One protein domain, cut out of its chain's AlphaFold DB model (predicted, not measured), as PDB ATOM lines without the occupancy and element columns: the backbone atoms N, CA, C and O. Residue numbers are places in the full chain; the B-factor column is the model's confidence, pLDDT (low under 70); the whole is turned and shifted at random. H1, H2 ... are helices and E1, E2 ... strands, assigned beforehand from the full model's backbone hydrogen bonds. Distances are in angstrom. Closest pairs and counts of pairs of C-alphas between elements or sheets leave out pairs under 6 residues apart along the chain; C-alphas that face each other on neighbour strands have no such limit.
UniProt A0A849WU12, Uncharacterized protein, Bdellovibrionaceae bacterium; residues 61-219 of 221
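This is residues 61 to 219 of the 221 residues of an uncharacterized protein of Bdellovibrionaceae bacterium (UniProt A0A849WU12). A single twisted sheet of nine strands is folded back on itself, with E4, E3 and E2 as one leaf, E9, E8, E7, E6 and E5 as the other, and E1 as the hinge. The sheet is curled like part of a barrel that is not closed, its edge strands E4 and E5 being apart from each other, and it curls round the one helix, H1, which packs chiefly on E9 and E8. The printed part has 159 residues, in the order E1, H1, E2 to E9; the sheet runs E4 E3 E2 E1 E9 E8 E7 E6 E5, all antiparallel, and the class is mostly strand. It is compact by its radius of gyration of the C-alphas, 16.0 A, but elongated in outline, 52 by 32 by 31 A.

Find C-alpha 62 at (201.596, 112.349, 299.478), where E1, residues 62 to 66, begins. Next comes H1, residues 74 to 83, 14.3 A long. E2, residues 105 to 115, runs 33.2 A, and E3, residues 118 to 131, runs 33.7 A and bends by 67 degrees at residue 122. E4 is residues 148 to 153 and E5 residues 157 to 164. Then read E6, residues 167 to 176, 29.4 A; E7, residues 179 to 187, 25.9 A; E8, residues 191 to 201, 29.4 A; and E9, residues 206 to 215, 28.0 A, ending at C-alpha 215, (197.223, 107.898, 304.523).

Start at the hinge, E1: N 66 and O 211 of E9 are 2.8 A apart, within hydrogen-bond range, and so are N 63 and O 108 of E2, at 2.8 A. In one leaf, a meander of E2, E3 and E4, each strand the antiparallel neighbour of the one before, look at N 109 and O 127, 2.8 A, and N 150 and O 128, 2.9 A. The meander E5 to E9 has N 161 and O 169, 2.9 A, N 172 and O 183, 2.9 A, N 182 and O 198, 2.8 A, and N 209 and O 197, 2.8 A. Across the fold, the closest C-alphas of E3 and E5, Leu 119 and Gln 159, are 6.4 A apart. H1 is on the sheet; its closest C-alpha pair with E9, Ser 79 and Gly 207, is 6.3 A apart. In H1 every O i to N i+4 pair is within hydrogen-bond range.

The two farthest C-alphas, Asp 140 and Asn 165, are 54.1 A apart. The printed part has no cut. The links H1 to E2 and E3 to E4 are long. The mean pLDDT of the printed part is 86.3; residues 72 to 74, 86 to 91 and 100 to 102 are under 70.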
ATOM      1  N   GLY A  61     198.901 109.202 298.417       80.75
ATOM      2  CA  GLY A  61     199.895 108.915 299.466       80.75
ATOM      3  C   GLY A  61     200.946 110.003 299.703       80.75
ATOM      4  O   GLY A  61     201.923 109.767 300.407       80.75
ATOM      5  N   TRP A  62     200.766 111.196 299.132       88.06
ATOM      6  CA  TRP A  62     201.596 112.349 299.478       88.06
ATOM      7  C   TRP A  62     201.267 112.846 300.889       88.06
ATOM      8  O   TRP A  62     200.100 112.914 301.285       88.06
ATOM      9  N   GLY A  63     202.304 113.177 301.644       90.94
ATOM     10  CA  GLY A  63     202.247 113.920 302.896       90.94
ATOM     11  C   GLY A  63     202.958 115.263 302.755       90.94
ATOM     12  O   GLY A  63     203.690 115.493 301.793       90.94
ATOM     13  N   ARG A  64     202.752 116.142 303.732       91.94
ATOM     14  CA  ARG A  64     203.485 117.404 303.872       91.94
ATOM     15  C   ARG A  64     204.534 117.241 304.964       91.94
ATOM     16  O   ARG A  64     204.193 116.729 306.030       91.94
ATOM     17  N   LEU A  65     205.766 117.670 304.707       93.44
ATOM     18  CA  LEU A  65     206.766 117.822 305.757       93.44
ATOM     19  C   LEU A  65     206.520 119.127 306.497       93.44
ATOM     20  O   LEU A  65     206.505 120.204 305.903       93.44
ATOM     21  N   LEU A  66     206.316 118.988 307.796       92.06
ATOM     22  CA  LEU A  66     206.079 120.068 308.730       92.06
ATOM     23  C   LEU A  66     207.233 120.141 309.717       92.06
ATOM     24  O   LEU A  66     207.833 119.127 310.091       92.06
ATOM     25  N   ASP A  67     207.509 121.358 310.145       88.31
ATOM     26  CA  ASP A  67     208.365 121.646 311.277       88.31
ATOM     27  C   ASP A  67     207.859 120.884 312.512       88.31
ATOM     28  O   ASP A  67     206.675 120.904 312.851       88.31
ATOM     29  N   ASP A  68     208.771 120.176 313.170       77.19
ATOM     30  CA  ASP A  68     208.518 119.397 314.383       77.19
ATOM     31  C   ASP A  68     208.620 120.250 315.663       77.19
ATOM     32  O   ASP A  68     208.666 119.721 316.775       77.19
ATOM     33  N   GLY A  69     208.665 121.576 315.510       73.38
ATOM     34  CA  GLY A  69     208.887 122.547 316.576       73.38
ATOM     35  C   GLY A  69     210.368 122.770 316.885       73.38
ATOM     36  O   GLY A  69     210.691 123.673 317.659       73.38
ATOM     37  N   THR A  70     211.276 121.992 316.282       71.12
ATOM     38  CA  THR A  70     212.733 122.164 316.418       71.12
ATOM     39  C   THR A  70     213.349 122.947 315.255       71.12
ATOM     40  O   THR A  70     214.508 123.360 315.343       71.12
ATOM     41  N   LEU A  71     212.584 123.195 314.186       71.81
ATOM     42  CA  LEU A  71     213.030 123.828 312.944       71.81
ATOM     43  C   LEU A  71     212.388 125.213 312.710       71.81
ATOM     44  O   LEU A  71     212.412 125.699 311.586       71.81
ATOM     45  N   SER A  72     211.886 125.886 313.753       61.81
ATOM     46  CA  SER A  72     211.083 127.126 313.673       61.81
ATOM     47  C   SER A  72     211.466 128.099 312.543       61.81
ATOM     48  O   SER A  72     212.554 128.690 312.555       61.81
ATOM     49  N   GLY A  73     210.542 128.330 311.604       63.91
ATOM     50  CA  GLY A  73     210.629 129.387 310.589       63.91
ATOM     51  C   GLY A  73     211.854 129.272 309.674       63.91
ATOM     52  O   GLY A  73     211.982 128.326 308.900       63.91
ATOM     53  N   SER A  74     212.770 130.245 309.749       67.56
ATOM     54  CA  SER A  74     213.982 130.277 308.915       67.56
ATOM     55  C   SER A  74     214.865 129.039 309.100       67.56
ATOM     56  O   SER A  74     215.547 128.643 308.157       67.56
ATOM     57  N   LEU A  75     214.822 128.380 310.264       83.69
ATOM     58  CA  LEU A  75     215.590 127.161 310.530       83.69
ATOM     59  C   LEU A  75     215.138 125.977 309.663       83.69
ATOM     60  O   LEU A  75     215.984 125.176 309.263       83.69
ATOM     61  N   PHE A  76     213.857 125.906 309.290       88.69
ATOM     62  CA  PHE A  76     213.318 124.889 308.392       88.69
ATOM     63  C   PHE A  76     213.963 125.048 307.022       88.69
ATOM     64  O   PHE A  76     214.654 124.143 306.552       88.69
ATOM     65  N   ARG A  77     213.874 126.250 306.439       88.12
ATOM     66  CA  ARG A  77     214.554 126.586 305.180       88.12
ATOM     67  C   ARG A  77     216.061 126.313 305.249       88.12
ATOM     68  O   ARG A  77     216.607 125.694 304.336       88.12
ATOM     69  N   GLN A  78     216.737 126.730 306.324       87.44
ATOM     70  CA  GLN A  78     218.175 126.484 306.496       87.44
ATOM     71  C   GLN A  78     218.506 124.987 306.548       87.44
ATOM     72  O   GLN A  78     219.544 124.571 306.034       87.44
ATOM     73  N   SER A  79     217.639 124.162 307.138       90.56
ATOM     74  CA  SER A  79     217.830 122.711 307.157       90.56
ATOM     75  C   SER A  79     217.756 122.108 305.753       90.56
ATOM     76  O   SER A  79     218.593 121.280 305.393       90.56
ATOM     77  N   TYR A  80     216.834 122.591 304.915       89.81
ATOM     78  CA  TYR A  80     216.760 122.168 303.515       89.81
ATOM     79  C   TYR A  80     217.946 122.657 302.687       89.81
ATOM     80  O   TYR A  80     218.457 121.889 301.880       89.81
ATOM     81  N   LEU A  81     218.456 123.869 302.915       87.19
ATOM     82  CA  LEU A  81     219.701 124.316 302.277       87.19
ATOM     83  C   LEU A  81     220.876 123.383 302.595       87.19
ATOM     84  O   LEU A  81     221.574 122.933 301.683       87.19
ATOM     85  N   LYS A  82     221.031 123.024 303.875       87.38
ATOM     86  CA  LYS A  82     222.035 122.049 304.321       87.38
ATOM     87  C   LYS A  82     221.829 120.691 303.655       87.38
ATOM     88  O   LYS A  82     222.780 120.122 303.127       87.38
ATOM     89  N   PHE A  83     220.602 120.178 303.642       88.62
ATOM     90  CA  PHE A  83     220.264 118.897 303.015       88.62
ATOM     91  C   PHE A  83     220.580 118.867 301.518       88.62
ATOM     92  O   PHE A  83     221.153 117.896 301.022       88.62
ATOM     93  N   LEU A  84     220.263 119.952 300.811       85.25
ATOM     94  CA  LEU A  84     220.518 120.105 299.382       85.25
ATOM     95  C   LEU A  84     222.018 120.182 299.043       85.25
ATOM     96  O   LEU A  84     222.387 120.100 297.870       85.25
ATOM     97  N   GLY A  85     222.887 120.321 300.051       70.19
ATOM     98  CA  GLY A  85     224.332 120.430 299.868       70.19
ATOM     99  C   GLY A  85     224.750 121.733 299.186       70.19
ATOM    100  O   GLY A  85     225.851 121.801 298.648       70.19
ATOM    101  N   ALA A  86     223.883 122.751 299.179       55.62
ATOM    102  CA  ALA A  86     224.291 124.096 298.815       55.62
ATOM    103  C   ALA A  86     225.167 124.628 299.958       55.62
ATOM    104  O   ALA A  86     224.685 124.794 301.081       55.62
ATOM    105  N   GLU A  87     226.455 124.874 299.694       43.75
ATOM    106  CA  GLU A  87     227.232 125.791 300.537       43.75
ATOM    107  C   GLU A  87     226.460 127.116 300.647       43.75
ATOM    108  O   GLU A  87     225.681 127.429 299.748       43.75
ATOM    109  N   ASP A  88     226.665 127.852 301.742       40.72
ATOM    110  CA  ASP A  88     225.981 129.058 302.272       40.72
ATOM    111  C   ASP A  88     225.522 130.181 301.291       40.72
ATOM    112  O   ASP A  88     225.025 131.218 301.717       40.72
ATOM    113  N   SER A  89     225.646 130.009 299.976       45.69
ATOM    114  CA  SER A  89     225.205 130.899 298.896       45.69
ATOM    115  C   SER A  89     223.798 130.604 298.329       45.69
ATOM    116  O   SER A  89     223.386 131.224 297.351       45.69
ATOM    117  N   GLY A  90     223.059 129.641 298.896       54.62
ATOM    118  CA  GLY A  90     221.966 128.935 298.215       54.62
ATOM    119  C   GLY A  90     220.729 129.743 297.786       54.62
ATOM    120  O   GLY A  90     220.027 130.349 298.598       54.62
ATOM    121  N   GLN A  91     220.386 129.612 296.499       68.00
ATOM    122  CA  GLN A  91     219.148 130.080 295.861       68.00
ATOM    123  C   GLN A  91     217.934 129.180 296.156       68.00
ATOM    124  O   GLN A  91     217.248 128.686 295.254       68.00
ATOM    125  N   LEU A  92     217.685 128.934 297.437       79.88
ATOM    126  CA  LEU A  92     216.390 128.440 297.883       79.88
ATOM    127  C   LEU A  92     215.566 129.664 298.274       79.88
ATOM    128  O   LEU A  92     215.996 130.445 299.123       79.88
ATOM    129  N   GLY A  93     214.418 129.858 297.643       81.94
ATOM    130  CA  GLY A  93     213.444 130.860 298.054       81.94
ATOM    131  C   GLY A  93     212.886 130.559 299.446       81.94
ATOM    132  O   GLY A  93     213.399 129.720 300.196       81.94
ATOM    133  N   ASP A  94     211.810 131.239 299.801       86.94
ATOM    134  CA  ASP A  94     211.140 131.000 301.072       86.94
ATOM    135  C   ASP A  94     210.500 129.609 301.073       86.94
ATOM    136  O   ASP A  94     209.873 129.197 300.094       86.94
ATOM    137  N   LEU A  95     210.664 128.889 302.184       87.69
ATOM    138  CA  LEU A  95     210.020 127.605 302.450       87.69
ATOM    139  C   LEU A  95     209.230 127.708 303.749       87.69
ATOM    140  O   LEU A  95     209.791 128.091 304.775       87.69
ATOM    141  N   ASP A  96     207.960 127.317 303.705       87.44
ATOM    142  CA  ASP A  96     207.098 127.255 304.881       87.44
ATOM    143  C   ASP A  96     206.975 125.806 305.382       87.44
ATOM    144  O   ASP A  96     206.574 124.900 304.647       87.44
ATOM    145  N   GLY A  97     207.356 125.600 306.646       86.88
ATOM    146  CA  GLY A  97     207.198 124.340 307.378       86.88
ATOM    147  C   GLY A  97     206.038 124.352 308.379       86.88
ATOM    148  O   GLY A  97     205.843 123.373 309.090       86.88
ATOM    149  N   THR A  98     205.287 125.449 308.475       82.69
ATOM    150  CA  THR A  98     204.247 125.663 309.496       82.69
ATOM    151  C   THR A  98     202.831 125.515 308.938       82.69
ATOM    152  O   THR A  98     201.924 125.094 309.659       82.69
ATOM    153  N   GLY A  99     202.629 125.832 307.657       71.75
ATOM    154  CA  GLY A  99     201.333 125.777 306.989       71.75
ATOM    155  C   GLY A  99     201.070 124.492 306.197       71.75
ATOM    156  O   GLY A  99     201.968 123.796 305.725       71.75
ATOM    157  N   THR A 100     199.783 124.210 305.974       65.75
ATOM    158  CA  THR A 100     199.311 123.200 305.005       65.75
ATOM    159  C   THR A 100     199.129 123.775 303.595       65.75
ATOM    160  O   THR A 100     198.751 123.044 302.675       65.75
ATOM    161  N   SER A 101     199.395 125.077 303.418       66.25
ATOM    162  CA  SER A 101     199.452 125.739 302.114       66.25
ATOM    163  C   SER A 101     200.468 125.032 301.217       66.25
ATOM    164  O   SER A 101     201.574 124.720 301.648       66.25
ATOM    165  N   ARG A 102     200.093 124.775 299.961       62.94
ATOM    166  CA  ARG A 102     200.969 124.128 298.971       62.94
ATOM    167  C   ARG A 102     201.875 125.098 298.223       62.94
ATOM    168  O   ARG A 102     202.663 124.637 297.405       62.94
ATOM    169  N   GLU A 103     201.750 126.399 298.472       75.19
ATOM    170  CA  GLU A 103     202.481 127.415 297.709       75.19
ATOM    171  C   GLU A 103     203.988 127.275 297.928       75.19
ATOM    172  O   GLU A 103     204.711 127.024 296.970       75.19
ATOM    173  N   ASN A 104     204.431 127.300 299.190       84.81
ATOM    174  CA  ASN A 104     205.842 127.182 299.552       84.81
ATOM    175  C   ASN A 104     206.014 126.114 300.638       84.81
ATOM    176  O   ASN A 104     205.449 126.244 301.712       84.81
ATOM    177  N   GLY A 105     206.757 125.043 300.386       89.75
ATOM    178  CA  GLY A 105     207.234 124.064 301.366       89.75
ATOM    179  C   GLY A 105     207.494 122.706 300.724       89.75
ATOM    180  O   GLY A 105     207.769 122.628 299.527       89.75
ATOM    181  N   VAL A 106     207.453 121.632 301.513       91.38
ATOM    182  CA  VAL A 106     207.994 120.338 301.073       91.38
ATOM    183  C   VAL A 106     206.975 119.225 301.197       91.38
ATOM    184  O   VAL A 106     206.510 118.908 302.290       91.38
ATOM    185  N   ASP A 107     206.665 118.595 300.072       92.25
ATOM    186  CA  ASP A 107     205.842 117.395 300.035       92.25
ATOM    187  C   ASP A 107     206.739 116.151 300.044       92.25
ATOM    188  O   ASP A 107     207.844 116.138 299.494       92.25
ATOM    189  N   VAL A 108     206.258 115.086 300.677       92.75
ATOM    190  CA  VAL A 108     206.950 113.802 300.795       92.75
ATOM    191  C   VAL A 108     206.047 112.667 300.352       92.75
ATOM    192  O   VAL A 108     204.857 112.637 300.667       92.75
ATOM    193  N   LYS A 109     206.623 111.696 299.653       91.75
ATOM    194  CA  LYS A 109     205.954 110.447 299.316       91.75
ATOM    195  C   LYS A 109     206.812 109.274 299.751       91.75
ATOM    196  O   LYS A 109     207.966 109.162 299.341       91.75
ATOM    197  N   LEU A 110     206.236 108.408 300.575       92.69
ATOM    198  CA  LEU A 110     206.863 107.175 301.031       92.69
ATOM    199  C   LEU A 110     206.073 105.998 300.466       92.69
ATOM    200  O   LEU A 110     204.872 105.910 300.699       92.69
ATOM    201  N   ASN A 111     206.747 105.092 299.764       90.38
ATOM    202  CA  ASN A 111     206.151 103.872 299.232       90.38
ATOM    203  C   ASN A 111     206.935 102.670 299.749       90.38
ATOM    204  O   ASN A 111     208.111 102.508 299.432       90.38
ATOM    205  N   LEU A 112     206.286 101.834 300.551       89.50
ATOM    206  CA  LEU A 112     206.877 100.683 301.218       89.50
ATOM    207  C   LEU A 112     206.300  99.401 300.631       89.50
ATOM    208  O   LEU A 112     205.104  99.133 300.761       89.50
ATOM    209  N   LYS A 113     207.160  98.596 300.006       87.44
ATOM    210  CA  LYS A 113     206.767  97.280 299.507       87.44
ATOM    211  C   LYS A 113     206.847  96.268 300.642       87.44
ATOM    212  O   LYS A 113     207.913  96.110 301.240       87.44
ATOM    213  N   ILE A 114     205.762  95.543 300.896       84.25
ATOM    214  CA  ILE A 114     205.783  94.387 301.803       84.25
ATOM    215  C   ILE A 114     205.745  93.105 300.977       84.25
ATOM    216  O   ILE A 114     204.891  92.925 300.110       84.25
ATOM    217  N   ALA A 115     206.682  92.201 301.242       82.06
ATOM    218  CA  ALA A 115     206.728  90.875 300.643       82.06
ATOM    219  C   ALA A 115     207.087  89.856 301.726       82.06
ATOM    220  O   ALA A 115     208.006  90.085 302.507       82.06
ATOM    221  N   ASN A 116     206.362  88.736 301.793       81.75
ATOM    222  CA  ASN A 116     206.602  87.669 302.777       81.75
ATOM    223  C   ASN A 116     206.640  88.176 304.234       81.75
ATOM    224  O   ASN A 116     207.501  87.783 305.016       81.75
ATOM    225  N   ASN A 117     205.725  89.087 304.585       75.19
ATOM    226  CA  ASN A 117     205.647  89.744 305.898       75.19
ATOM    227  C   ASN A 117     206.913  90.525 306.297       75.19
ATOM    228  O   ASN A 117     207.120  90.819 307.474       75.19
ATOM    229  N   GLN A 118     207.750  90.886 305.326       83.44
ATOM    230  CA  GLN A 118     208.957  91.674 305.521       83.44
ATOM    231  C   GLN A 118     208.963  92.882 304.589       83.44
ATOM    232  O   GLN A 118     208.318  92.903 303.537       83.44
ATOM    233  N   LEU A 119     209.704  93.910 304.989       89.88
ATOM    234  CA  LEU A 119     209.936  95.078 304.159       89.88
ATOM    235  C   LEU A 119     210.857  94.693 302.994       89.88
ATOM    236  O   LEU A 119     211.999  94.288 303.203       89.88
ATOM    237  N   ASN A 120     210.377  94.852 301.766       92.00
ATOM    238  CA  ASN A 120     211.216  94.756 300.582       92.00
ATOM    239  C   ASN A 120     211.929  96.100 300.387       92.00
ATOM    240  O   ASN A 120     211.348  97.099 299.954       92.00
ATOM    241  N   LEU A 121     213.209  96.111 300.749       93.31
ATOM    242  CA  LEU A 121     214.055  97.297 300.692       93.31
ATOM    243  C   LEU A 121     214.282  97.763 299.252       93.31
ATOM    244  O   LEU A 121     214.155  98.954 298.981       93.31
ATOM    245  N   THR A 122     214.528  96.837 298.324       92.00
ATOM    246  CA  THR A 122     214.807  97.127 296.910       92.00
ATOM    247  C   THR A 122     213.663  97.859 296.221       92.00
ATOM    248  O   THR A 122     213.917  98.737 295.400       92.00
ATOM    249  N   ASP A 123     212.415  97.553 296.575       88.94
ATOM    250  CA  ASP A 123     211.213  98.138 295.964       88.94
ATOM    251  C   ASP A 123     210.599  99.281 296.786       88.94
ATOM    252  O   ASP A 123     209.646  99.922 296.347       88.94
ATOM    253  N   SER A 124     211.178  99.601 297.945       90.88
ATOM    254  CA  SER A 124     210.774 100.771 298.728       90.88
ATOM    255  C   SER A 124     211.293 102.064 298.087       90.88
ATOM    256  O   SER A 124     212.396 102.106 297.533       90.88
ATOM    257  N   ARG A 125     210.503 103.138 298.117       90.69
ATOM    258  CA  ARG A 125     210.833 104.438 297.514       90.69
ATOM    259  C   ARG A 125     210.538 105.575 298.479       90.69
ATOM    260  O   ARG A 125     209.593 105.505 299.262       90.69
ATOM    261  N   LEU A 126     211.320 106.639 298.354       92.75
ATOM    262  CA  LEU A 126     211.105 107.906 299.039       92.75
ATOM    263  C   LEU A 126     211.288 109.035 298.034       92.75
ATOM    264  O   LEU A 126     212.266 109.046 297.287       92.75
ATOM    265  N   GLN A 127     210.367 109.986 298.034       91.62
ATOM    266  CA  GLN A 127     210.448 111.171 297.199       91.62
ATOM    267  C   GLN A 127     210.166 112.421 298.014       91.62
ATOM    268  O   GLN A 127     209.244 112.441 298.826       91.62
ATOM    269  N   PHE A 128     210.945 113.464 297.746       91.50
ATOM    270  CA  PHE A 128     210.683 114.820 298.200       91.50
ATOM    271  C   PHE A 128     210.405 115.715 296.996       91.50
ATOM    272  O   PHE A 128     211.113 115.635 295.989       91.50
ATOM    273  N   ALA A 129     209.401 116.572 297.126       89.38
ATOM    274  CA  ALA A 129     209.091 117.648 296.198       89.38
ATOM    275  C   ALA A 129     209.159 118.972 296.967       89.38
ATOM    276  O   ALA A 129     208.295 119.276 297.790       89.38
ATOM    277  N   ILE A 130     210.231 119.730 296.743       88.44
ATOM    278  CA  ILE A 130     210.508 120.989 297.440       88.44
ATOM    279  C   ILE A 130     210.053 122.140 296.542       88.44
ATOM    280  O   ILE A 130     210.636 122.380 295.478       88.44
ATOM    281  N   ARG A 131     209.016 122.854 296.983       88.56
ATOM    282  CA  ARG A 131     208.460 124.041 296.327       88.56
ATOM    283  C   ARG A 131     208.819 125.273 297.140       88.56
ATOM    284  O   ARG A 131     208.249 125.476 298.196       88.56
ATOM    285  N   ASP A 132     209.771 126.072 296.700       87.25
ATOM    286  CA  ASP A 132     210.059 127.360 297.334       87.25
ATOM    287  C   ASP A 132     209.348 128.508 296.613       87.25
ATOM    288  O   ASP A 132     208.727 128.306 295.568       87.25
ATOM    289  N   SER A 133     209.491 129.727 297.137       87.69
ATOM    290  CA  SER A 133     208.848 130.915 296.565       87.69
ATOM    291  C   SER A 133     209.230 131.232 295.114       87.69
ATOM    292  O   SER A 133     208.542 132.029 294.478       87.69
ATOM    293  N   TYR A 134     210.282 130.619 294.564       84.56
ATOM    294  CA  TYR A 134     210.669 130.779 293.161       84.56
ATOM    295  C   TYR A 134     209.918 129.850 292.206       84.56
ATOM    296  O   TYR A 134     209.878 130.135 291.008       84.56
ATOM    297  N   VAL A 135     209.317 128.757 292.686       84.19
ATOM    298  CA  VAL A 135     208.582 127.826 291.817       84.19
ATOM    299  C   VAL A 135     207.437 128.546 291.104       84.19
ATOM    300  O   VAL A 135     206.651 129.269 291.709       84.19
ATOM    301  N   GLY A 136     207.348 128.351 289.788       85.06
ATOM    302  CA  GLY A 136     206.360 129.015 288.935       85.06
ATOM    303  C   GLY A 136     206.717 130.450 288.526       85.06
ATOM    304  O   GLY A 136     205.989 131.034 287.724       85.06
ATOM    305  N   GLN A 137     207.832 131.014 288.999       85.06
ATOM    306  CA  GLN A 137     208.388 132.259 288.455       85.06
ATOM    307  C   GLN A 137     209.202 131.980 287.184       85.06
ATOM    308  O   GLN A 137     209.660 130.858 286.969       85.06
ATOM    309  N   LYS A 138     209.397 132.991 286.327       82.81
ATOM    310  CA  LYS A 138     210.296 132.875 285.168       82.81
ATOM    311  C   LYS A 138     211.752 133.032 285.613       82.81
ATOM    312  O   LYS A 138     212.079 134.037 286.231       82.81
ATOM    313  N   GLY A 139     212.599 132.067 285.268       74.25
ATOM    314  CA  GLY A 139     214.048 132.165 285.428       74.25
ATOM    315  C   GLY A 139     214.701 133.022 284.340       74.25
ATOM    316  O   GLY A 139     214.030 133.514 283.427       74.25
ATOM    317  N   ASP A 140     216.025 133.149 284.410       71.88
ATOM    318  CA  ASP A 140     216.830 133.964 283.484       71.88
ATOM    319  C   ASP A 140     216.742 133.493 282.019       71.88
ATOM    320  O   ASP A 140     216.949 134.268 281.087       71.88
ATOM    321  N   ASP A 141     216.383 132.226 281.799       72.50
ATOM    322  CA  ASP A 141     216.145 131.637 280.477       72.50
ATOM    323  C   ASP A 141     214.704 131.843 279.961       72.50
ATOM    324  O   ASP A 141     214.333 131.332 278.898       72.50
ATOM    325  N   GLY A 142     213.873 132.566 280.718       76.50
ATOM    326  CA  GLY A 142     212.474 132.850 280.408       76.50
ATOM    327  C   GLY A 142     211.500 131.691 280.653       76.50
ATOM    328  O   GLY A 142     210.298 131.870 280.416       76.50
ATOM    329  N   LYS A 143     211.970 130.527 281.129       78.38
ATOM    330  CA  LYS A 143     211.117 129.375 281.472       78.38
ATOM    331  C   LYS A 143     210.691 129.418 282.930       78.38
ATOM    332  O   LYS A 143     211.334 130.052 283.757       78.38
ATOM    333  N   LEU A 144     209.606 128.714 283.242       81.75
ATOM    334  CA  LEU A 144     209.168 128.563 284.623       81.75
ATOM    335  C   LEU A 144     210.176 127.729 285.417       81.75
ATOM    336  O   LEU A 144     210.720 126.744 284.916       81.75
ATOM    337  N   ILE A 145     210.418 128.147 286.653       78.94
ATOM    338  CA  ILE A 145     211.223 127.412 287.618       78.94
ATOM    339  C   ILE A 145     210.365 126.272 288.167       78.94
ATOM    340  O   ILE A 145     209.314 126.507 288.765       78.94
ATOM    341  N   ASP A 146     210.831 125.043 287.973       79.81
ATOM    342  CA  ASP A 146     210.194 123.854 288.529       79.81
ATOM    343  C   ASP A 146     210.591 123.633 289.999       79.81
ATOM    344  O   ASP A 146     211.547 124.219 290.530       79.81
ATOM    345  N   GLU A 147     209.841 122.757 290.664       83.50
ATOM    346  CA  GLU A 147     210.182 122.254 291.992       83.50
ATOM    347  C   GLU A 147     211.489 121.450 291.990       83.50
ATOM    348  O   GLU A 147     211.878 120.835 290.991       83.50
ATOM    349  N   ILE A 148     212.153 121.393 293.144       83.50
ATOM    350  CA  ILE A 148     213.301 120.505 293.329       83.50
ATOM    351  C   ILE A 148     212.766 119.131 293.736       83.50
ATOM    352  O   ILE A 148     212.264 118.955 294.847       83.50
ATOM    353  N   SER A 149     212.897 118.148 292.842       84.88
ATOM    354  CA  SER A 149     212.535 116.756 293.121       84.88
ATOM    355  C   SER A 149     213.762 115.918 293.485       84.88
ATOM    356  O   SER A 149     214.793 115.964 292.799       84.88
ATOM    357  N   ILE A 150     213.650 115.149 294.569       86.12
ATOM    358  CA  ILE A 150     214.674 114.209 295.042       86.12
ATOM    359  C   ILE A 150     214.012 112.849 295.196       86.12
ATOM    360  O   ILE A 150     213.073 112.702 295.974       86.12
ATOM    361  N   LEU A 151     214.517 111.859 294.467       87.00
ATOM    362  CA  LEU A 151     213.982 110.506 294.435       87.00
ATOM    363  C   LEU A 151     215.039 109.503 294.894       87.00
ATOM    364  O   LEU A 151     216.110 109.411 294.299       87.00
ATOM    365  N   TYR A 152     214.686 108.696 295.889       88.88
ATOM    366  CA  TYR A 152     215.455 107.535 296.313       88.88
ATOM    367  C   TYR A 152     214.811 106.252 295.799       88.88
ATOM    368  O   TYR A 152     213.628 105.978 296.040       88.88
ATOM    369  N   GLN A 153     215.620 105.447 295.112       88.06
ATOM    370  CA  GLN A 153     215.234 104.134 294.618       88.06
ATOM    371  C   GLN A 153     215.856 103.045 295.483       88.06
ATOM    372  O   GLN A 153     217.062 102.835 295.444       88.06
ATOM    373  N   GLY A 154     215.015 102.353 296.245       90.88
ATOM    374  CA  GLY A 154     215.442 101.331 297.185       90.88
ATOM    375  C   GLY A 154     215.918 101.940 298.502       90.88
ATOM    376  O   GLY A 154     216.675 102.910 298.536       90.88
ATOM    377  N   ALA A 155     215.476 101.356 299.607       95.19
ATOM    378  CA  ALA A 155     216.078 101.606 300.905       95.19
ATOM    379  C   ALA A 155     217.381 100.801 301.021       95.19
ATOM    380  O   ALA A 155     217.465  99.654 300.589       95.19
ATOM    381  N   THR A 156     218.408 101.392 301.621       96.56
ATOM    382  CA  THR A 156     219.672 100.707 301.929       96.56
ATOM    383  C   THR A 156     219.530  99.812 303.157       96.56
ATOM    384  O   THR A 156     220.143  98.752 303.235       96.56
ATOM    385  N   SER A 157     218.697 100.222 304.111       97.19
ATOM    386  CA  SER A 157     218.312  99.415 305.267       97.19
ATOM    387  C   SER A 157     216.922  99.813 305.740       97.19
ATOM    388  O   SER A 157     216.485 100.942 305.521       97.19
ATOM    389  N   GLY A 158     216.239  98.921 306.444       95.00
ATOM    390  CA  GLY A 158     214.985  99.263 307.090       95.00
ATOM    391  C   GLY A 158     214.341  98.078 307.781       95.00
ATOM    392  O   GLY A 158     214.698  96.928 307.533       95.00
ATOM    393  N   GLN A 159     213.399  98.375 308.663       94.38
ATOM    394  CA  GLN A 159     212.670  97.381 309.436       94.38
ATOM    395  C   GLN A 159     211.290  97.898 309.819       94.38
ATOM    396  O   GLN A 159     211.066  99.106 309.935       94.38
ATOM    397  N   ILE A 160     210.390  96.950 310.061       92.31
ATOM    398  CA  ILE A 160     209.094  97.184 310.682       92.31
ATOM    399  C   ILE A 160     209.067  96.399 311.989       92.31
ATOM    400  O   ILE A 160     209.464  95.235 312.025       92.31
ATOM    401  N   THR A 161     208.629  97.040 313.068       93.75
ATOM    402  CA  THR A 161     208.619  96.464 314.419       93.75
ATOM    403  C   THR A 161     207.290  96.738 315.116       93.75
ATOM    404  O   THR A 161     206.493  97.555 314.655       93.75
ATOM    405  N   ASN A 162     207.044  96.045 316.233       92.50
ATOM    406  CA  ASN A 162     205.851  96.222 317.069       92.50
ATOM    407  C   ASN A 162     204.531  96.086 316.290       92.50
ATOM    408  O   ASN A 162     203.599  96.859 316.498       92.50
ATOM    409  N   ILE A 163     204.465  95.113 315.375       90.06
ATOM    410  CA  ILE A 163     203.282  94.903 314.539       90.06
ATOM    411  C   ILE A 163     202.154  94.310 315.386       90.06
ATOM    412  O   ILE A 163     202.224  93.152 315.796       90.06
ATOM    413  N   VAL A 164     201.099  95.091 315.612       89.75
ATOM    414  CA  VAL A 164     199.893  94.679 316.341       89.75
ATOM    415  C   VAL A 164     198.668  95.187 315.587       89.75
ATOM    416  O   VAL A 164     198.512  96.388 315.381       89.75
ATOM    417  N   ASN A 165     197.784  94.277 315.164       87.56
ATOM    418  CA  ASN A 165     196.497  94.593 314.524       87.56
ATOM    419  C   ASN A 165     196.594  95.614 313.370       87.56
ATOM    420  O   ASN A 165     195.830  96.574 313.307       87.56
ATOM    421  N   GLY A 166     197.564  95.434 312.467       83.69
ATOM    422  CA  GLY A 166     197.757  96.335 311.321       83.69
ATOM    423  C   GLY A 166     198.351  97.702 311.678       83.69
ATOM    424  O   GLY A 166     198.332  98.608 310.848       83.69
ATOM    425  N   SER A 167     198.881  97.850 312.892       91.81
ATOM    426  CA  SER A 167     199.668  99.005 313.327       91.81
ATOM    427  C   SER A 167     201.092  98.585 313.652       91.81
ATOM    428  O   SER A 167     201.319  97.427 313.991       91.81
ATOM    429  N   GLY A 168     202.043  99.507 313.563       93.94
ATOM    430  CA  GLY A 168     203.436  99.232 313.895       93.94
ATOM    431  C   GLY A 168     204.337 100.444 313.724       93.94
ATOM    432  O   GLY A 168     203.888 101.545 313.403       93.94
ATOM    433  N   ASN A 169     205.629 100.212 313.923       95.50
ATOM    434  CA  ASN A 169     206.680 101.210 313.768       95.50
ATOM    435  C   ASN A 169     207.538 100.859 312.556       95.50
ATOM    436  O   ASN A 169     207.747  99.679 312.272       95.50
ATOM    437  N   PHE A 170     208.091 101.864 311.886       95.19
ATOM    438  CA  PHE A 170     209.044 101.667 310.801       95.19
ATOM    439  C   PHE A 170     210.270 102.562 310.965       95.19
ATOM    440  O   PHE A 170     210.185 103.696 311.437       95.19
ATOM    441  N   THR A 171     211.405 102.047 310.504       97.06
ATOM    442  CA  THR A 171     212.638 102.810 310.309       97.06
ATOM    443  C   THR A 171     213.202 102.424 308.956       97.06
ATOM    444  O   THR A 171     213.384 101.236 308.694       97.06
ATOM    445  N   LEU A 172     213.478 103.399 308.095       97.38
ATOM    446  CA  LEU A 172     214.124 103.195 306.801       97.38
ATOM    447  C   LEU A 172     215.284 104.165 306.629       97.38
ATOM    448  O   LEU A 172     215.211 105.306 307.074       97.38
ATOM    449  N   VAL A 173     216.321 103.720 305.928       98.06
ATOM    450  CA  VAL A 173     217.444 104.549 305.493       98.06
ATOM    451  C   VAL A 173     217.566 104.436 303.984       98.06
ATOM    452  O   VAL A 173     217.699 103.341 303.440       98.06
ATOM    453  N   PHE A 174     217.544 105.580 303.320       95.81
ATOM    454  CA  PHE A 174     217.789 105.742 301.896       95.81
ATOM    455  C   PHE A 174     219.146 106.413 301.699       95.81
ATOM    456  O   PHE A 174     219.565 107.214 302.536       95.81
ATOM    457  N   LYS A 175     219.838 106.094 300.605       92.94
ATOM    458  CA  LYS A 175     221.164 106.635 300.298       92.94
ATOM    459  C   LYS A 175     221.231 107.116 298.854       92.94
ATOM    460  O   LYS A 175     220.677 106.478 297.964       92.94
ATOM    461  N   ASP A 176     221.946 108.210 298.647       87.56
ATOM    462  CA  ASP A 176     222.421 108.674 297.345       87.56
ATOM    463  C   ASP A 176     223.913 109.053 297.435       87.56
ATOM    464  O   ASP A 176     224.588 108.768 298.431       87.56
ATOM    465  N   ASP A 177     224.435 109.697 296.392       85.06
ATOM    466  CA  ASP A 177     225.836 110.132 296.326       85.06
ATOM    467  C   ASP A 177     226.178 111.241 297.339       85.06
ATOM    468  O   ASP A 177     227.345 111.453 297.672       85.06
ATOM    469  N   TYR A 178     225.169 111.945 297.857       85.06
ATOM    470  CA  TYR A 178     225.337 113.095 298.745       85.06
ATOM    471  C   TYR A 178     225.164 112.735 300.218       85.06
ATOM    472  O   TYR A 178     225.518 113.534 301.085       85.06
ATOM    473  N   GLY A 179     224.625 111.556 300.536       90.50
ATOM    474  CA  GLY A 179     224.504 111.063 301.904       90.50
ATOM    475  C   GLY A 179     223.311 110.143 302.106       90.50
ATOM    476  O   GLY A 179     222.865 109.455 301.191       90.50
ATOM    477  N   THR A 180     222.792 110.130 303.327       94.94
ATOM    478  CA  THR A 180     221.661 109.286 303.720       94.94
ATOM    479  C   THR A 180     220.495 110.106 304.240       94.94
ATOM    480  O   THR A 180     220.699 111.110 304.921       94.94
ATOM    481  N   VAL A 181     219.284 109.615 304.002       96.88
ATOM    482  CA  VAL A 181     218.053 110.084 304.638       96.88
ATOM    483  C   VAL A 181     217.448 108.947 305.442       96.88
ATOM    484  O   VAL A 181     217.196 107.872 304.901       96.88
ATOM    485  N   GLN A 182     217.195 109.190 306.723       98.00
ATOM    486  CA  GLN A 182     216.510 108.263 307.613       98.00
ATOM    487  C   GLN A 182     215.085 108.746 307.874       98.00
ATOM    488  O   GLN A 182     214.868 109.910 308.221       98.00
ATOM    489  N   VAL A 183     214.128 107.835 307.726       98.06
ATOM    490  CA  VAL A 183     212.708 108.054 308.002       98.06
ATOM    491  C   VAL A 183     212.286 107.104 309.111       98.06
ATOM    492  O   VAL A 183     212.371 105.886 308.962       98.06
ATOM    493  N   GLU A 184     211.816 107.667 310.214       97.69
ATOM    494  CA  GLU A 184     211.263 106.943 311.353       97.69
ATOM    495  C   GLU A 184     209.800 107.317 311.512       97.69
ATOM    496  O   GLU A 184     209.419 108.477 311.316       97.69
ATOM    497  N   GLY A 185     208.974 106.347 311.878       97.25
ATOM    498  CA  GLY A 185     207.561 106.615 312.022       97.25
ATOM    499  C   GLY A 185     206.727 105.460 312.527       97.25
ATOM    500  O   GLY A 185     207.220 104.390 312.888       97.25
ATOM    501  N   THR A 186     205.427 105.709 312.533       96.62
ATOM    502  CA  THR A 186     204.394 104.755 312.916       96.62
ATOM    503  C   THR A 186     203.324 104.687 311.842       96.62
ATOM    504  O   THR A 186     203.133 105.618 311.058       96.62
ATOM    505  N   TYR A 187     202.616 103.570 311.788       94.81
ATOM    506  CA  TYR A 187     201.444 103.421 310.944       94.81
ATOM    507  C   TYR A 187     200.346 102.678 311.691       94.81
ATOM    508  O   TYR A 187     200.608 101.892 312.603       94.81
ATOM    509  N   ASN A 188     199.113 102.929 311.280       93.44
ATOM    510  CA  ASN A 188     197.939 102.126 311.593       93.44
ATOM    511  C   ASN A 188     197.108 101.934 310.317       93.44
ATOM    512  O   ASN A 188     197.530 102.338 309.234       93.44
ATOM    513  N   ALA A 189     195.913 101.353 310.429       88.56
ATOM    514  CA  ALA A 189     195.043 101.090 309.280       88.56
ATOM    515  C   ALA A 189     194.688 102.340 308.441       88.56
ATOM    516  O   ALA A 189     194.384 102.216 307.256       88.56
ATOM    517  N   THR A 190     194.741 103.535 309.032       90.06
ATOM    518  CA  THR A 190     194.284 104.784 308.409       90.06
ATOM    519  C   THR A 190     195.439 105.710 308.047       90.06
ATOM    520  O   THR A 190     195.474 106.271 306.950       90.06
ATOM    521  N   GLU A 191     196.388 105.886 308.960       93.06
ATOM    522  CA  GLU A 191     197.396 106.940 308.904       93.06
ATOM    523  C   GLU A 191     198.807 106.390 309.120       93.06
ATOM    524  O   GLU A 191     199.048 105.550 309.988       93.06
ATOM    525  N   THR A 192     199.739 106.907 308.326       94.94
ATOM    526  CA  THR A 192     201.177 106.722 308.474       94.94
ATOM    527  C   THR A 192     201.795 108.067 308.825       94.94
ATOM    528  O   THR A 192     201.618 109.049 308.102       94.94
ATOM    529  N   ARG A 193     202.535 108.108 309.931       96.69
ATOM    530  CA  ARG A 193     203.214 109.300 310.435       96.69
ATOM    531  C   ARG A 193     204.717 109.089 310.401       96.69
ATOM    532  O   ARG A 193     205.211 108.173 311.049       96.69
ATOM    533  N   GLY A 194     205.442 109.953 309.701       96.69
ATOM    534  CA  GLY A 194     206.884 110.092 309.876       96.69
ATOM    535  C   GLY A 194     207.152 110.962 311.095       96.69
ATOM    536  O   GLY A 194     207.007 112.179 311.017       96.69
ATOM    537  N   THR A 195     207.509 110.346 312.218       95.06
ATOM    538  CA  THR A 195     207.813 111.040 313.480       95.06
ATOM    539  C   THR A 195     209.192 111.684 313.473       95.06
ATOM    540  O   THR A 195     209.463 112.537 314.312       95.06
ATOM    541  N   ARG A 196     210.067 111.275 312.550       94.94
ATOM    542  CA  ARG A 196     211.339 111.944 312.294       94.94
ATOM    543  C   ARG A 196     211.809 111.659 310.878       94.94
ATOM    544  O   ARG A 196     211.970 110.501 310.493       94.94
ATOM    545  N   VAL A 197     212.091 112.711 310.125       97.19
ATOM    546  CA  VAL A 197     212.833 112.627 308.867       97.19
ATOM    547  C   VAL A 197     214.140 113.369 309.063       97.19
ATOM    548  O   VAL A 197     214.141 114.533 309.440       97.19
ATOM    549  N   SER A 198     215.268 112.701 308.858       95.81
ATOM    550  CA  SER A 198     216.591 113.284 309.098       95.81
ATOM    551  C   SER A 198     217.555 112.943 307.981       95.81
ATOM    552  O   SER A 198     217.363 111.960 307.264       95.81
ATOM    553  N   PHE A 199     218.590 113.757 307.825       94.81
ATOM    554  CA  PHE A 199     219.624 113.539 306.827       94.81
ATOM    555  C   PHE A 199     221.015 113.598 307.448       94.81
ATOM    556  O   PHE A 199     221.250 114.273 308.453       94.81
ATOM    557  N   ASN A 200     221.943 112.907 306.799       94.25
ATOM    558  CA  ASN A 200     223.368 112.978 307.073       94.25
ATOM    559  C   ASN A 200     224.109 113.023 305.737       94.25
ATOM    560  O   ASN A 200     224.071 112.056 304.972       94.25
ATOM    561  N   ASN A 201     224.721 114.160 305.427       90.19
ATOM    562  CA  ASN A 201     225.473 114.351 304.198       90.19
ATOM    563  C   ASN A 201     226.886 113.773 304.317       90.19
ATOM    564  O   ASN A 201     227.489 113.750 305.388       90.19
ATOM    565  N   THR A 202     227.468 113.387 303.185       88.94
ATOM    566  CA  THR A 202     228.851 112.883 303.107       88.94
ATOM    567  C   THR A 202     229.895 113.904 303.562       88.94
ATOM    568  O   THR A 202     230.974 113.512 303.996       88.94
ATOM    569  N   ASN A 203     229.569 115.199 303.531       85.12
ATOM    570  CA  ASN A 203     230.407 116.281 304.060       85.12
ATOM    571  C   ASN A 203     230.292 116.476 305.589       85.12
ATOM    572  O   ASN A 203     230.845 117.433 306.124       85.12
ATOM    573  N   GLY A 204     229.564 115.604 306.297       86.81
ATOM    574  CA  GLY A 204     229.388 115.639 307.753       86.81
ATOM    575  C   GLY A 204     228.247 116.535 308.248       86.81
ATOM    576  O   GLY A 204     227.884 116.462 309.426       86.81
ATOM    577  N   VAL A 205     227.637 117.348 307.377       89.19
ATOM    578  CA  VAL A 205     226.468 118.167 307.732       89.19
ATOM    579  C   VAL A 205     225.241 117.271 307.894       89.19
ATOM    580  O   VAL A 205     224.900 116.491 307.010       89.19
ATOM    581  N   ASN A 206     224.544 117.405 309.016       91.56
ATOM    582  CA  ASN A 206     223.365 116.609 309.346       91.56
ATOM    583  C   ASN A 206     222.257 117.488 309.943       91.56
ATOM    584  O   ASN A 206     222.506 118.625 310.359       91.56
ATOM    585  N   GLY A 207     221.023 116.982 309.942       91.75
ATOM    586  CA  GLY A 207     219.868 117.733 310.435       91.75
ATOM    587  C   GLY A 207     218.536 116.991 310.326       91.75
ATOM    588  O   GLY A 207     218.476 115.833 309.908       91.75
ATOM    589  N   SER A 208     217.463 117.678 310.721       93.06
ATOM    590  CA  SER A 208     216.070 117.217 310.604       93.06
ATOM    591  C   SER A 208     215.388 117.887 309.409       93.06
ATOM    592  O   SER A 208     215.594 119.071 309.164       93.06
ATOM    593  N   LEU A 209     214.574 117.141 308.667       93.69
ATOM    594  CA  LEU A 209     213.706 117.632 307.588       93.69
ATOM    595  C   LEU A 209     212.254 117.827 308.053       93.69
ATOM    596  O   LEU A 209     211.429 118.316 307.280       93.69
ATOM    597  N   GLY A 210     211.954 117.451 309.299       94.12
ATOM    598  CA  GLY A 210     210.643 117.584 309.923       94.12
ATOM    599  C   GLY A 210     209.900 116.258 310.082       94.12
ATOM    600  O   GLY A 210     210.489 115.172 310.119       94.12
ATOM    601  N   THR A 211     208.579 116.368 310.185       95.00
ATOM    602  CA  THR A 211     207.630 115.262 310.368       95.00
ATOM    603  C   THR A 211     206.572 115.292 309.280       95.00
ATOM    604  O   THR A 211     206.322 116.335 308.686       95.00
ATOM    605  N   PHE A 212     205.924 114.166 309.002       94.62
ATOM    606  CA  PHE A 212     204.795 114.153 308.072       94.62
ATOM    607  C   PHE A 212     203.680 113.240 308.550       94.62
ATOM    608  O   PHE A 212     203.893 112.315 309.335       94.62
ATOM    609  N   SER A 213     202.492 113.465 308.000       93.62
ATOM    610  CA  SER A 213     201.395 112.506 308.025       93.62
ATOM    611  C   SER A 213     200.861 112.296 306.612       93.62
ATOM    612  O   SER A 213     200.777 113.231 305.811       93.62
ATOM    613  N   THR A 214     200.517 111.051 306.301       91.62
ATOM    614  CA  THR A 214     199.784 110.679 305.097       91.62
ATOM    615  C   THR A 214     198.909 109.457 305.368       91.62
ATOM    616  O   THR A 214     198.956 108.845 306.435       91.62
ATOM    617  N   ARG A 215     198.083 109.073 304.397       90.44
ATOM    618  CA  ARG A 215     197.223 107.898 304.523       90.44
ATOM    619  C   ARG A 215     197.999 106.613 304.281       90.44
ATOM    620  O   ARG A 215     198.673 106.483 303.263       90.44
ATOM    621  N   THR A 216     197.805 105.624 305.152       90.12
ATOM    622  CA  THR A 216     198.483 104.317 305.063       90.12
ATOM    623  C   THR A 216     198.222 103.603 303.742       90.12
ATOM    624  O   THR A 216     199.138 103.009 303.178       90.12
ATOM    625  N   CYS A 217     197.006 103.718 303.196       86.06
ATOM    626  CA  CYS A 217     196.652 103.138 301.896       86.06
ATOM    627  C   CYS A 217     197.513 103.648 300.732       86.06
ATOM    628  O   CYS A 217     197.637 102.940 299.743       86.06
ATOM    629  N   GLY A 218     198.111 104.838 300.846       84.62
ATOM    630  CA  GLY A 218     199.024 105.383 299.841       84.62
ATOM    631  C   GLY A 218     200.497 105.034 300.067       84.62
ATOM    632  O   GLY A 218     201.318 105.329 299.199       84.62
ATOM    633  N   VAL A 219     200.828 104.421 301.210       87.69
ATOM    634  CA  VAL A 219     202.204 104.091 301.608       87.69
ATOM    635  C   VAL A 219     202.540 102.639 301.311       87.69
ATOM    636  O   VAL A 219     203.574 102.368 300.709       87.69
TER     637      VAL A 219